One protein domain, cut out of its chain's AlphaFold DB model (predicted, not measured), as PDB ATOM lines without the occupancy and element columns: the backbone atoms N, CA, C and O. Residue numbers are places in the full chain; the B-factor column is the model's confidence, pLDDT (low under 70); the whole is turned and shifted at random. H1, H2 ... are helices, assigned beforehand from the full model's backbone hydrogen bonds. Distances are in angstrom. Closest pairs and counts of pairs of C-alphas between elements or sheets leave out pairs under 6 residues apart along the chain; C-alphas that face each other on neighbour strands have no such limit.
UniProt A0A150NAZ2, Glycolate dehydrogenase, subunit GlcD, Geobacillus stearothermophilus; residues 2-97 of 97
ATOM      1  N   HIS A   2     -24.838  27.540  32.052       89.81
ATOM      2  CA  HIS A   2     -25.327  26.609  31.022       89.81
ATOM      3  C   HIS A   2     -26.853  26.510  31.079       89.81
ATOM      4  O   HIS A   2     -27.382  25.535  31.612       89.81
ATOM      5  N   PRO A   3     -27.572  27.552  30.621       88.94
ATOM      6  CA  PRO A   3     -29.023  27.511  30.591       88.94
ATOM      7  C   PRO A   3     -29.495  26.493  29.547       88.94
ATOM      8  O   PRO A   3     -28.966  26.434  28.437       88.94
ATOM      9  N   LEU A   4     -30.512  25.716  29.910       92.19
ATOM     10  CA  LEU A   4     -31.227  24.821  29.010       92.19
ATOM     11  C   LEU A   4     -32.673  25.307  28.916       92.19
ATOM     12  O   LEU A   4     -33.375  25.345  29.926       92.19
ATOM     13  N   VAL A   5     -33.112  25.673  27.712       92.94
ATOM     14  CA  VAL A   5     -34.493  26.087  27.445       92.94
ATOM     15  C   VAL A   5     -35.163  24.996  26.619       92.94
ATOM     16  O   VAL A   5     -34.760  24.728  25.491       92.94
ATOM     17  N   LEU A   6     -36.160  24.334  27.203       96.19
ATOM     18  CA  LEU A   6     -36.934  23.293  26.530       96.19
ATOM     19  C   LEU A   6     -38.084  23.932  25.747       96.19
ATOM     20  O   LEU A   6     -38.810  24.761  26.296       96.19
ATOM     21  N   PHE A   7     -38.258  23.532  24.490       96.81
ATOM     22  CA  PHE A   7     -39.334  24.004  23.618       96.81
ATOM     23  C   PHE A   7     -39.683  22.964  22.553       96.81
ATOM     24  O   PHE A   7     -38.941  22.003  22.344       96.81
ATOM     25  N   ASP A   8     -40.809  23.165  21.879       97.88
ATOM     26  CA  ASP A   8     -41.287  22.329  20.787       97.88
ATOM     27  C   ASP A   8     -41.156  23.073  19.452       97.88
ATOM     28  O   ASP A   8     -41.985  23.907  19.089       97.88
ATOM     29  N   ALA A   9     -40.114  22.734  18.691       96.94
ATOM     30  CA  ALA A   9     -39.835  23.339  17.390       96.94
ATOM     31  C   ALA A   9     -40.922  23.069  16.329       96.94
ATOM     32  O   ALA A   9     -40.920  23.718  15.283       96.94
ATOM     33  N   SER A  10     -41.838  22.120  16.565       97.62
ATOM     34  CA  SER A  10     -42.962  21.866  15.657       97.62
ATOM     35  C   SER A  10     -44.092  22.887  15.807       97.62
ATOM     36  O   SER A  10     -44.907  23.039  14.895       97.62
ATOM     37  N   LYS A  11     -44.134  23.620  16.929       98.31
ATOM     38  CA  LYS A  11     -45.118  24.675  17.170       98.31
ATOM     39  C   LYS A  11     -44.635  26.000  16.571       98.31
ATOM     40  O   LYS A  11     -43.593  26.513  16.985       98.31
ATOM     41  N   PRO A  12     -45.399  26.601  15.639       97.94
ATOM     42  CA  PRO A  12     -45.042  27.889  15.057       97.94
ATOM     43  C   PRO A  12     -44.820  28.962  16.131       97.94
ATOM     44  O   PRO A  12     -45.651  29.131  17.025       97.94
ATOM     45  N   GLY A  13     -43.712  29.698  16.039       97.69
ATOM     46  CA  GLY A  13     -43.384  30.788  16.959       97.69
ATOM     47  C   GLY A  13     -42.603  30.380  18.214       97.69
ATOM     48  O   GLY A  13     -42.082  31.261  18.899       97.69
ATOM     49  N   GLU A  14     -42.515  29.091  18.574       98.06
ATOM     50  CA  GLU A  14     -41.763  28.694  19.778       98.06
ATOM     51  C   GLU A  14     -40.251  28.867  19.601       98.06
ATOM     52  O   GLU A  14     -39.590  29.373  20.509       98.06
ATOM     53  N   THR A  15     -39.717  28.533  18.426       96.69
ATOM     54  CA  THR A  15     -38.293  28.705  18.111       96.69
ATOM     55  C   THR A  15     -37.866  30.165  18.248       96.69
ATOM     56  O   THR A  15     -36.878  30.468  18.912       96.69
ATOM     57  N   GLU A  16     -38.633  31.093  17.678       96.62
ATOM     58  CA  GLU A  16     -38.354  32.528  17.715       96.62
ATOM     59  C   GLU A  16     -38.368  33.065  19.149       96.62
ATOM     60  O   GLU A  16     -37.492  33.839  19.538       96.62
ATOM     61  N   ARG A  17     -39.330  32.614  19.963       97.19
ATOM     62  CA  ARG A  17     -39.428  32.998  21.378       97.19
ATOM     63  C   ARG A  17     -38.235  32.506  22.190       97.19
ATOM     64  O   ARG A  17     -37.745  33.239  23.044       97.19
ATOM     65  N   VAL A  18     -37.766  31.287  21.935       96.75
ATOM     66  CA  VAL A  18     -36.625  30.702  22.652       96.75
ATOM     67  C   VAL A  18     -35.317  31.370  22.249       96.75
ATOM     68  O   VAL A  18     -34.507  31.667  23.123       96.75
ATOM     69  N   LEU A  19     -35.132  31.681  20.964       94.69
ATOM     70  CA  LEU A  19     -33.976  32.450  20.495       94.69
ATOM     71  C   LEU A  19     -33.949  33.854  21.117       94.69
ATOM     72  O   LEU A  19     -32.905  34.287  21.604       94.69
ATOM     73  N   ALA A  20     -35.099  34.535  21.183       96.19
ATOM     74  CA  ALA A  20     -35.212  35.833  21.847       96.19
ATOM     75  C   ALA A  20     -34.870  35.742  23.344       96.19
ATOM     76  O   ALA A  20     -34.034  36.504  23.827       96.19
ATOM     77  N   ALA A  21     -35.438  34.763  24.056       96.38
ATOM     78  CA  ALA A  21     -35.136  34.533  25.469       96.38
ATOM     79  C   ALA A  21     -33.647  34.207  25.701       96.38
ATOM     80  O   ALA A  21     -33.045  34.680  26.666       96.38
ATOM     81  N   GLY A  22     -33.031  33.433  24.802       95.56
ATOM     82  CA  GLY A  22     -31.596  33.155  24.814       95.56
ATOM     83  C   GLY A  22     -30.763  34.429  24.675       95.56
ATOM     84  O   GLY A  22     -29.879  34.676  25.496       95.56
ATOM     85  N   SER A  23     -31.085  35.277  23.695       96.44
ATOM     86  CA  SER A  23     -30.419  36.569  23.482       96.44
ATOM     87  C   SER A  23     -30.571  37.503  24.692       96.44
ATOM     88  O   SER A  23     -29.592  38.097  25.150       96.44
ATOM     89  N   GLU A  24     -31.760  37.568  25.303       96.88
ATOM     90  CA  GLU A  24     -32.004  38.333  26.535       96.88
ATOM     91  C   GLU A  24     -31.168  37.826  27.718       96.88
ATOM     92  O   GLU A  24     -30.591  38.630  28.455       96.88
ATOM     93  N   CYS A  25     -31.027  36.505  27.871       96.38
ATOM     94  CA  CYS A  25     -30.147  35.919  28.884       96.38
ATOM     95  C   CYS A  25     -28.683  36.329  28.669       96.38
ATOM     96  O   CYS A  25     -27.995  36.701  29.624       96.38
ATOM     97  N   LEU A  26     -28.197  36.285  27.424       96.75
ATOM     98  CA  LEU A  26     -26.833  36.706  27.083       96.75
ATOM     99  C   LEU A  26     -26.625  38.202  27.347       96.75
ATOM    100  O   LEU A  26     -25.604  38.588  27.916       96.75
ATOM    101  N   LYS A  27     -27.613  39.034  27.009       97.31
ATOM    102  CA  LYS A  27     -27.597  40.474  27.287       97.31
ATOM    103  C   LYS A  27     -27.537  40.764  28.786       97.31
ATOM    104  O   LYS A  27     -26.773  41.631  29.203       97.31
ATOM    105  N   ALA A  28     -28.289  40.021  29.599       96.81
ATOM    106  CA  ALA A  28     -28.234  40.133  31.054       96.81
ATOM    107  C   ALA A  28     -26.848  39.753  31.605       96.81
ATOM    108  O   ALA A  28     -26.331  40.447  32.477       96.81
ATOM    109  N   CYS A  29     -26.216  38.706  31.059       96.56
ATOM    110  CA  CYS A  29     -24.848  38.330  31.423       96.56
ATOM    111  C   CYS A  29     -23.846  39.441  31.072       96.56
ATOM    112  O   CYS A  29     -23.016  39.797  31.905       96.56
ATOM    113  N   ALA A  30     -23.939  40.013  29.868       96.81
ATOM    114  CA  ALA A  30     -23.076  41.109  29.431       96.81
ATOM    115  C   ALA A  30     -23.250  42.371  30.296       96.81
ATOM    116  O   ALA A  30     -22.265  42.992  30.690       96.81
ATOM    117  N   ALA A  31     -24.488  42.712  30.671       97.56
ATOM    118  CA  ALA A  31     -24.799  43.900  31.470       97.56
ATOM    119  C   ALA A  31     -24.162  43.900  32.873       97.56
ATOM    120  O   ALA A  31     -23.966  44.965  33.454       97.56
ATOM    121  N   VAL A  32     -23.821  42.725  33.411       96.88
ATOM    122  CA  VAL A  32     -23.125  42.576  34.701       96.88
ATOM    123  C   VAL A  32     -21.621  42.302  34.545       96.88
ATOM    124  O   VAL A  32     -20.978  41.838  35.483       96.88
ATOM    125  N   GLY A  33     -21.051  42.574  33.365       95.81
ATOM    126  CA  GLY A  33     -19.624  42.386  33.072       95.81
ATOM    127  C   GLY A  33     -19.230  40.954  32.694       95.81
ATOM    128  O   GLY A  33     -18.049  40.615  32.716       95.81
ATOM    129  N   GLY A  34     -20.203  40.095  32.381       95.94
ATOM    130  CA  GLY A  34     -19.970  38.746  31.873       95.94
ATOM    131  C   GLY A  34     -19.689  38.697  30.366       95.94
ATOM    132  O   GLY A  34     -19.544  39.712  29.693       95.94
ATOM    133  N   SER A  35     -19.649  37.477  29.825       95.12
ATOM    134  CA  SER A  35     -19.433  37.192  28.398       95.12
ATOM    135  C   SER A  35     -20.642  36.468  27.788       95.12
ATOM    136  O   SER A  35     -21.408  35.819  28.501       95.12
ATOM    137  N   ILE A  36     -20.787  36.520  26.458       95.81
ATOM    138  CA  ILE A  36     -21.813  35.772  25.697       95.81
ATOM    139  C   ILE A  36     -21.441  34.294  25.467       95.81
ATOM    140  O   ILE A  36     -22.244  33.468  25.014       95.81
ATOM    141  N   THR A  37     -20.193  33.942  25.767       94.31
ATOM    142  CA  THR A  37     -19.678  32.578  25.690       94.31
ATOM    143  C   THR A  37     -18.614  32.331  26.755       94.31
ATOM    144  O   THR A  37     -17.791  33.200  27.030       94.31
ATOM    145  N   GLY A  38     -18.627  31.120  27.318       91.31
ATOM    146  CA  GLY A  38     -17.472  30.508  27.971       91.31
ATOM    147  C   GLY A  38     -16.727  29.644  26.955       91.31
ATOM    148  O   GLY A  38     -16.147  30.154  26.000       91.31
ATOM    149  N   GLU A  39     -16.834  28.332  27.108       93.75
ATOM    150  CA  GLU A  39     -16.131  27.308  26.334       93.75
ATOM    151  C   GLU A  39     -16.855  26.855  25.051       93.75
ATOM    152  O   GLU A  39     -16.228  26.285  24.163       93.75
ATOM    153  N   HIS A  40     -18.155  27.141  24.906       92.88
ATOM    154  CA  HIS A  40     -18.959  26.695  23.752       92.88
ATOM    155  C   HIS A  40     -18.693  27.496  22.459       92.88
ATOM    156  O   HIS A  40     -18.908  27.002  21.351       92.88
ATOM    157  N   GLY A  41     -18.238  28.742  22.586       93.44
ATOM    158  CA  GLY A  41     -18.036  29.678  21.483       93.44
ATOM    159  C   GLY A  41     -19.299  30.437  21.048       93.44
ATOM    160  O   GLY A  41     -20.402  30.252  21.566       93.44
ATOM    161  N   VAL A  42     -19.104  31.328  20.071       95.75
ATOM    162  CA  VAL A  42     -20.148  32.198  19.490       95.75
ATOM    163  C   VAL A  42     -20.936  31.477  18.390       95.75
ATOM    164  O   VAL A  42     -22.163  31.516  18.345       95.75
ATOM    165  N   GLY A  43     -20.232  30.777  17.497       93.56
ATOM    166  CA  GLY A  43     -20.866  30.031  16.412       93.56
ATOM    167  C   GLY A  43     -21.589  30.922  15.396       93.56
ATOM    168  O   GLY A  43     -21.099  31.990  15.040       93.56
ATOM    169  N   ILE A  44     -22.705  30.424  14.864       93.12
ATOM    170  CA  ILE A  44     -23.614  31.185  13.986       93.12
ATOM    171  C   ILE A  44     -24.734  31.809  14.820       93.12
ATOM    172  O   ILE A  44     -25.138  32.933  14.552       93.12
ATOM    173  N   GLU A  45     -25.193  31.077  15.835       91.44
ATOM    174  CA  GLU A  45     -26.320  31.435  16.692       91.44
ATOM    175  C   GLU A  45     -26.105  32.764  17.421       91.44
ATOM    176  O   GLU A  45     -26.995  33.598  17.394       91.44
ATOM    177  N   LYS A  46     -24.918  32.985  18.008       94.12
ATOM    178  CA  LYS A  46     -24.657  34.138  18.889       94.12
ATOM    179  C   LYS A  46     -23.910  35.293  18.218       94.12
ATOM    180  O   LYS A  46     -23.346  36.154  18.894       94.12
ATOM    181  N   LYS A  47     -23.755  35.256  16.890       94.81
ATOM    182  CA  LYS A  47     -22.859  36.190  16.186       94.81
ATOM    183  C   LYS A  47     -23.329  37.640  16.300       94.81
ATOM    184  O   LYS A  47     -22.496  38.535  16.302       94.81
ATOM    185  N   GLU A  48     -24.636  37.882  16.403       94.31
ATOM    186  CA  GLU A  48     -25.174  39.240  16.534       94.31
ATOM    187  C   GLU A  48     -24.988  39.772  17.964       94.31
ATOM    188  O   GLU A  48     -24.663  40.946  18.152       94.31
ATOM    189  N   GLU A  49     -25.058  38.889  18.962       96.31
ATOM    190  CA  GLU A  49     -24.828  39.160  20.385       96.31
ATOM    191  C   GLU A  49     -23.373  39.527  20.704       96.31
ATOM    192  O   GLU A  49     -23.106  40.061  21.779       96.31
ATOM    193  N   MET A  50     -22.432  39.335  19.770       96.88
ATOM    194  CA  MET A  50     -21.083  39.924  19.841       96.88
ATOM    195  C   MET A  50     -21.133  41.416  20.186       96.88
ATOM    196  O   MET A  50     -20.309  41.895  20.963       96.88
ATOM    197  N   ARG A  51     -22.138  42.137  19.671       96.00
ATOM    198  CA  ARG A  51     -22.335  43.573  19.926       96.00
ATOM    199  C   ARG A  51     -22.740  43.914  21.360       96.00
ATOM    200  O   ARG A  51     -22.817  45.085  21.709       96.00
ATOM    201  N   PHE A  52     -23.028  42.920  22.200       97.31
ATOM    202  CA  PHE A  52     -23.280  43.152  23.623       97.31
ATOM    203  C   PHE A  52     -21.991  43.337  24.421       97.31
ATOM    204  O   PHE A  52     -22.043  43.909  25.505       97.31
ATOM    205  N   ILE A  53     -20.861  42.843  23.908       96.44
ATOM    206  CA  ILE A  53     -19.571  42.845  24.616       96.44
ATOM    207  C   ILE A  53     -18.422  43.453  23.803       96.44
ATOM    208  O   ILE A  53     -17.357  43.685  24.363       96.44
ATOM    209  N   PHE A  54     -18.632  43.726  22.513       96.00
ATOM    210  CA  PHE A  54     -17.677  44.405  21.641       96.00
ATOM    211  C   PHE A  54     -18.356  45.534  20.871       96.00
ATOM    212  O   PHE A  54     -19.487  45.405  20.403       96.00
ATOM    213  N   THR A  55     -17.629  46.627  20.697       95.69
ATOM    214  CA  THR A  55     -17.966  47.713  19.778       95.69
ATOM    215  C   THR A  55     -17.778  47.277  18.323       95.69
ATOM    216  O   THR A  55     -17.049  46.327  18.023       95.69
ATOM    217  N   ASP A  56     -18.396  47.998  17.383       93.56
ATOM    218  CA  ASP A  56     -18.199  47.726  15.955       93.56
ATOM    219  C   ASP A  56     -16.723  47.910  15.534       93.56
ATOM    220  O   ASP A  56     -16.232  47.160  14.693       93.56
ATOM    221  N   GLU A  57     -15.981  48.837  16.154       95.50
ATOM    222  CA  GLU A  57     -14.542  49.030  15.908       95.50
ATOM    223  C   GLU A  57     -13.714  47.809  16.338       95.50
ATOM    224  O   GLU A  57     -12.868  47.324  15.585       95.50
ATOM    225  N   GLU A  58     -14.003  47.242  17.511       96.56
ATOM    226  CA  GLU A  58     -13.342  46.022  17.985       96.56
ATOM    227  C   GLU A  58     -13.689  44.811  17.109       96.56
ATOM    228  O   GLU A  58     -12.818  43.990  16.808       96.56
ATOM    229  N   ILE A  59     -14.941  44.702  16.653       95.94
ATOM    230  CA  ILE A  59     -15.364  43.652  15.715       95.94
ATOM    231  C   ILE A  59     -14.623  43.799  14.380       95.94
ATOM    232  O   ILE A  59     -14.168  42.796  13.816       95.94
ATOM    233  N   LEU A  60     -14.450  45.025  13.877       94.25
ATOM    234  CA  LEU A  60     -13.671  45.298  12.669       94.25
ATOM    235  C   LEU A  60     -12.203  44.902  12.845       94.25
ATOM    236  O   LEU A  60     -11.657  44.231  11.969       94.25
ATOM    237  N   ALA A  61     -11.585  45.229  13.981       96.06
ATOM    238  CA  ALA A  61     -10.207  44.842  14.278       96.06
ATOM    239  C   ALA A  61     -10.028  43.312  14.299       96.06
ATOM    240  O   ALA A  61      -9.132  42.776  13.641       96.06
ATOM    241  N   GLN A  62     -10.921  42.583  14.978       95.62
ATOM    242  CA  GLN A  62     -10.905  41.114  14.995       95.62
ATOM    243  C   GLN A  62     -11.090  40.521  13.588       95.62
ATOM    244  O   GLN A  62     -10.418  39.561  13.200       95.62
ATOM    245  N   THR A  63     -11.982  41.119  12.798       93.56
ATOM    246  CA  THR A  63     -12.268  40.696  11.423       93.56
ATOM    247  C   THR A  63     -11.079  40.952  10.492       93.56
ATOM    248  O   THR A  63     -10.771  40.100   9.656       93.56
ATOM    249  N   ALA A  64     -10.370  42.071  10.662       94.19
ATOM    250  CA  ALA A  64      -9.166  42.395   9.904       94.19
ATOM    251  C   ALA A  64      -8.054  41.365  10.148       94.19
ATOM    252  O   ALA A  64      -7.434  40.896   9.196       94.19
ATOM    253  N   ILE A  65      -7.861  40.936  11.401       95.44
ATOM    254  CA  ILE A  65      -6.909  39.868  11.740       95.44
ATOM    255  C   ILE A  65      -7.292  38.561  11.036       95.44
ATOM    256  O   ILE A  65      -6.437  37.931  10.414       95.44
ATOM    257  N   ARG A  66      -8.571  38.156  11.074       93.81
ATOM    258  CA  ARG A  66      -9.046  36.958  10.354       93.81
ATOM    259  C   ARG A  66      -8.720  37.037   8.861       93.81
ATOM    260  O   ARG A  66      -8.291  36.041   8.281       93.81
ATOM    261  N   ASP A  67      -8.938  38.191   8.239       93.31
ATOM    262  CA  ASP A  67      -8.803  38.357   6.790       93.31
ATOM    263  C   ASP A  67      -7.350  38.263   6.303       93.31
ATOM    264  O   ASP A  67      -7.128  37.823   5.175       93.31
ATOM    265  N   VAL A  68      -6.362  38.532   7.167       96.38
ATOM    266  CA  VAL A  68      -4.941  38.249   6.883       96.38
ATOM    267  C   VAL A  68      -4.704  36.753   6.645       96.38
ATOM    268  O   VAL A  68      -3.975  36.377   5.730       96.38
ATOM    269  N   PHE A  69      -5.340  35.887   7.439       95.88
ATOM    270  CA  PHE A  69      -5.134  34.432   7.381       95.88
ATOM    271  C   PHE A  69      -6.164  33.690   6.518       95.88
ATOM    272  O   PHE A  69      -5.945  32.541   6.141       95.88
ATOM    273  N   ASN A  70      -7.291  34.325   6.194       94.50
ATOM    274  CA  ASN A  70      -8.372  33.744   5.400       94.50
ATOM    275  C   ASN A  70      -8.822  34.693   4.268       94.50
ATOM    276  O   ASN A  70     -10.009  35.014   4.170       94.50
ATOM    277  N   PRO A  71      -7.911  35.129   3.375       92.75
ATOM    278  CA  PRO A  71      -8.194  36.178   2.393       92.75
ATOM    279  C   PRO A  71      -9.285  35.794   1.387       92.75
ATOM    280  O   PRO A  71      -9.951  36.669   0.843       92.75
ATOM    281  N   LYS A  72      -9.495  34.494   1.146       94.00
ATOM    282  CA  LYS A  72     -10.542  33.971   0.248       94.00
ATOM    283  C   LYS A  72     -11.836  33.587   0.971       94.00
ATOM    284  O   LYS A  72     -12.778  33.140   0.326       94.00
ATOM    285  N   ASN A  73     -11.891  33.747   2.295       89.94
ATOM    286  CA  ASN A  73     -13.048  33.408   3.122       89.94
ATOM    287  C   ASN A  73     -13.525  31.940   2.982       89.94
ATOM    288  O   ASN A  73     -14.720  31.666   3.032       89.94
ATOM    289  N   PHE A  74     -12.609  30.981   2.809       94.38
ATOM    290  CA  PHE A  74     -12.950  29.553   2.681       94.38
ATOM    291  C   PHE A  74     -13.020  28.817   4.022       94.38
ATOM    292  O   PHE A  74     -13.589  27.732   4.108       94.38
ATOM    293  N   LEU A  75     -12.489  29.412   5.090       93.06
ATOM    294  CA  LEU A  75     -12.516  28.822   6.427       93.06
ATOM    295  C   LEU A  75     -13.789  29.245   7.181       93.06
ATOM    296  O   LEU A  75     -13.780  30.241   7.901       93.06
ATOM    297  N   ASN A  76     -14.878  28.483   7.021       91.44
ATOM    298  CA  ASN A  76     -16.156  28.650   7.739       91.44
ATOM    299  C   ASN A  76     -16.815  30.037   7.581       91.44
ATOM    300  O   ASN A  76     -17.091  30.731   8.564       91.44
ATOM    301  N   ALA A  77     -17.092  30.427   6.334       90.00
ATOM    302  CA  ALA A  77     -17.784  31.673   6.014       90.00
ATOM    303  C   ALA A  77     -19.114  31.829   6.780       90.00
ATOM    304  O   ALA A  77     -19.912  30.899   6.869       90.00
ATOM    305  N   GLY A  78     -19.365  33.030   7.309       89.06
ATOM    306  CA  GLY A  78     -20.622  33.381   7.987       89.06
ATOM    307  C   GLY A  78     -20.703  33.004   9.470       89.06
ATOM    308  O   GLY A  78     -21.689  33.349  10.122       89.06
ATOM    309  N   LYS A  79     -19.678  32.341  10.017       91.75
ATOM    310  CA  LYS A  79     -19.556  32.034  11.448       91.75
ATOM    311  C   LYS A  79     -18.825  33.164  12.197       91.75
ATOM    312  O   LYS A  79     -18.019  33.882  11.606       91.75
ATOM    313  N   LEU A  80     -19.047  33.246  13.510       92.75
ATOM    314  CA  LEU A  80     -18.357  34.082  14.505       92.75
ATOM    315  C   LEU A  80     -18.684  35.579  14.464       92.75
ATOM    316  O   LEU A  80     -19.080  36.123  15.488       92.75
ATOM    317  N   PHE A  81     -18.518  36.239  13.321       93.06
ATOM    318  CA  PHE A  81     -18.663  37.694  13.236       93.06
ATOM    319  C   PHE A  81     -20.024  38.094  12.658       93.06
ATOM    320  O   PHE A  81     -20.466  37.478  11.678       93.06
ATOM    321  N   PRO A  82     -20.680  39.125  13.218       91.56
ATOM    322  CA  PRO A  82     -21.906  39.642  12.640       91.56
ATOM    323  C   PRO A  82     -21.648  40.245  11.256       91.56
ATOM    324  O   PRO A  82     -20.563  40.748  10.952       91.56
ATOM    325  N   THR A  83     -22.648  40.158  10.385       76.75
ATOM    326  CA  THR A  83     -22.559  40.687   9.018       76.75
ATOM    327  C   THR A  83     -22.960  42.167   8.980       76.75
ATOM    328  O   THR A  83     -23.870  42.550   9.719       76.75
ATOM    329  N   PRO A  84     -22.328  43.003   8.131       65.81
ATOM    330  CA  PRO A  84     -22.772  44.379   7.909       65.81
ATOM    331  C   PRO A  84     -24.236  44.404   7.453       65.81
ATOM    332  O   PRO A  84     -24.647  43.592   6.622       65.81
ATOM    333  N   GLY A  85     -25.031  45.303   8.031       46.97
ATOM    334  CA  GLY A  85     -26.493  45.298   7.913       46.97
ATOM    335  C   GLY A  85     -27.066  46.234   6.847       46.97
ATOM    336  O   GLY A  85     -28.287  46.358   6.757       46.97
ATOM    337  N   ARG A  86     -26.242  46.945   6.063       37.09
ATOM    338  CA  ARG A  86     -26.729  47.975   5.125       37.09
ATOM    339  C   ARG A  86     -26.167  47.817   3.717       37.09
ATOM    340  O   ARG A  86     -24.975  47.616   3.542       37.09
ATOM    341  N   CYS A  87     -27.021  48.058   2.714       46.12
ATOM    342  CA  CYS A  87     -26.679  48.094   1.281       46.12
ATOM    343  C   CYS A  87     -25.538  49.063   0.902       46.12
ATOM    344  O   CYS A  87     -25.069  49.024  -0.230       46.12
ATOM    345  N   VAL A  88     -25.101  49.938   1.814       45.66
ATOM    346  CA  VAL A  88     -23.991  50.883   1.595       45.66
ATOM    347  C   VAL A  88     -22.655  50.325   2.106       45.66
ATOM    348  O   VAL A  88     -21.599  50.696   1.604       45.66
ATOM    349  N   GLU A  89     -22.678  49.375   3.044       49.72
ATOM    350  CA  GLU A  89     -21.484  48.702   3.556       49.72
ATOM    351  C   GLU A  89     -21.140  47.525   2.640       49.72
ATOM    352  O   GLU A  89     -21.320  46.352   2.968       49.72
ATOM    353  N   THR A  90     -20.672  47.835   1.432       44.84
ATOM    354  CA  THR A  90     -20.098  46.797   0.577       44.84
ATOM    355  C   THR A  90     -18.741  46.403   1.147       44.84
ATOM    356  O   THR A  90     -17.810  47.206   1.211       44.84
ATOM    357  N   LYS A  91     -18.621  45.148   1.590       52.84
ATOM    358  CA  LYS A  91     -17.329  44.556   1.941       52.84
ATOM    359  C   LYS A  91     -16.456  44.631   0.687       52.84
ATOM    360  O   LYS A  91     -16.761  43.965  -0.301       52.84
ATOM    361  N   THR A  92     -15.423  45.472   0.692       52.66
ATOM    362  CA  THR A  92     -14.519  45.573  -0.456       52.66
ATOM    363  C   THR A  92     -13.899  44.192  -0.686       52.66
ATOM    364  O   THR A  92     -13.354  43.621   0.263       52.66
ATOM    365  N   PRO A  93     -14.018  43.600  -1.888       50.47
ATOM    366  CA  PRO A  93     -13.436  42.293  -2.146       50.47
ATOM    367  C   PRO A  93     -11.922  42.372  -1.936       50.47
ATOM    368  O   PRO A  93     -11.262  43.265  -2.472       50.47
ATOM    369  N   SER A  94     -11.388  41.450  -1.132       53.00
ATOM    370  CA  SER A  94      -9.956  41.316  -0.878       53.00
ATOM    371  C   SER A  94      -9.250  41.103  -2.214       53.00
ATOM    372  O   SER A  94      -9.314  40.041  -2.835       53.00
ATOM    373  N   THR A  95      -8.611  42.156  -2.712       41.38
ATOM    374  CA  THR A  95      -7.836  42.082  -3.944       41.38
ATOM    375  C   THR A  95      -6.525  41.399  -3.589       41.38
ATOM    376  O   THR A  95      -5.616  42.013  -3.036       41.38
ATOM    377  N   VAL A  96      -6.458  40.093  -3.833       49.75
ATOM    378  CA  VAL A  96      -5.201  39.348  -3.766       49.75
ATOM    379  C   VAL A  96      -4.324  39.852  -4.916       49.75
ATOM    380  O   VAL A  96      -4.699  39.697  -6.079       49.75
ATOM    381  N   LYS A  97      -3.205  40.504  -4.583       39.22
ATOM    382  CA  LYS A  97      -2.041  40.586  -5.473       39.22
ATOM    383  C   LYS A  97      -1.295  39.261  -5.442       39.22
ATOM    384  O   LYS A  97      -1.237  38.664  -4.344       39.22
TER     385      LYS A  97
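This is residues 2 to 97 of the 97 residues of the protein "Glycolate dehydrogenase, subunit GlcD" of Geobacillus stearothermophilus (UniProt A0A150NAZ2). With little regular structure, this is a loose, only just elongated chain of loops, with the long helix H1 towards one end of the longest axis, H3 towards the other and short H2 between them. Residues 85 to 90 stick out from the looped last stretch, 70 to 97. The printed part has 96 residues with three named helices, H1, H2, H3 in order, and no named strand; the class is all helix, though helices hold only 36 residues. The radius of gyration of the C-alphas is 16.0 A and the spans are 50 by 33 by 27 A.

H1, residues 14 to 31, begins at C-alpha 14 (-41.763, 28.694, 19.778) and is 25.6 A long. H2, residues 49 to 52, is 5.4 A long. H3, residues 56 to 69, is 20.5 A long and ends at C-alpha 69 (-5.134, 34.432, 7.381).

H1 touches H2 with residues 23 to 30 alone; the closest C-alphas, of Ala 30 and Phe 52, are 6.2 A apart. H2 and H3 are close but not clearly touching, with closest C-alphas Met 50 and Ile 59 at 8.0 A. H1 and H3 are apart. Every O i to N i+4 pair is within hydrogen-bond range in H1 and 9 of 10 in H3; H2 is too short for one.

The farthest C-alphas, of Lys 11 and Lys 97, are 51.2 A apart. The printed part has no cut. The link H1 to H2 is long, 17 residues. Confidence is low, with pLDDT under 70, at residues 84 to 97.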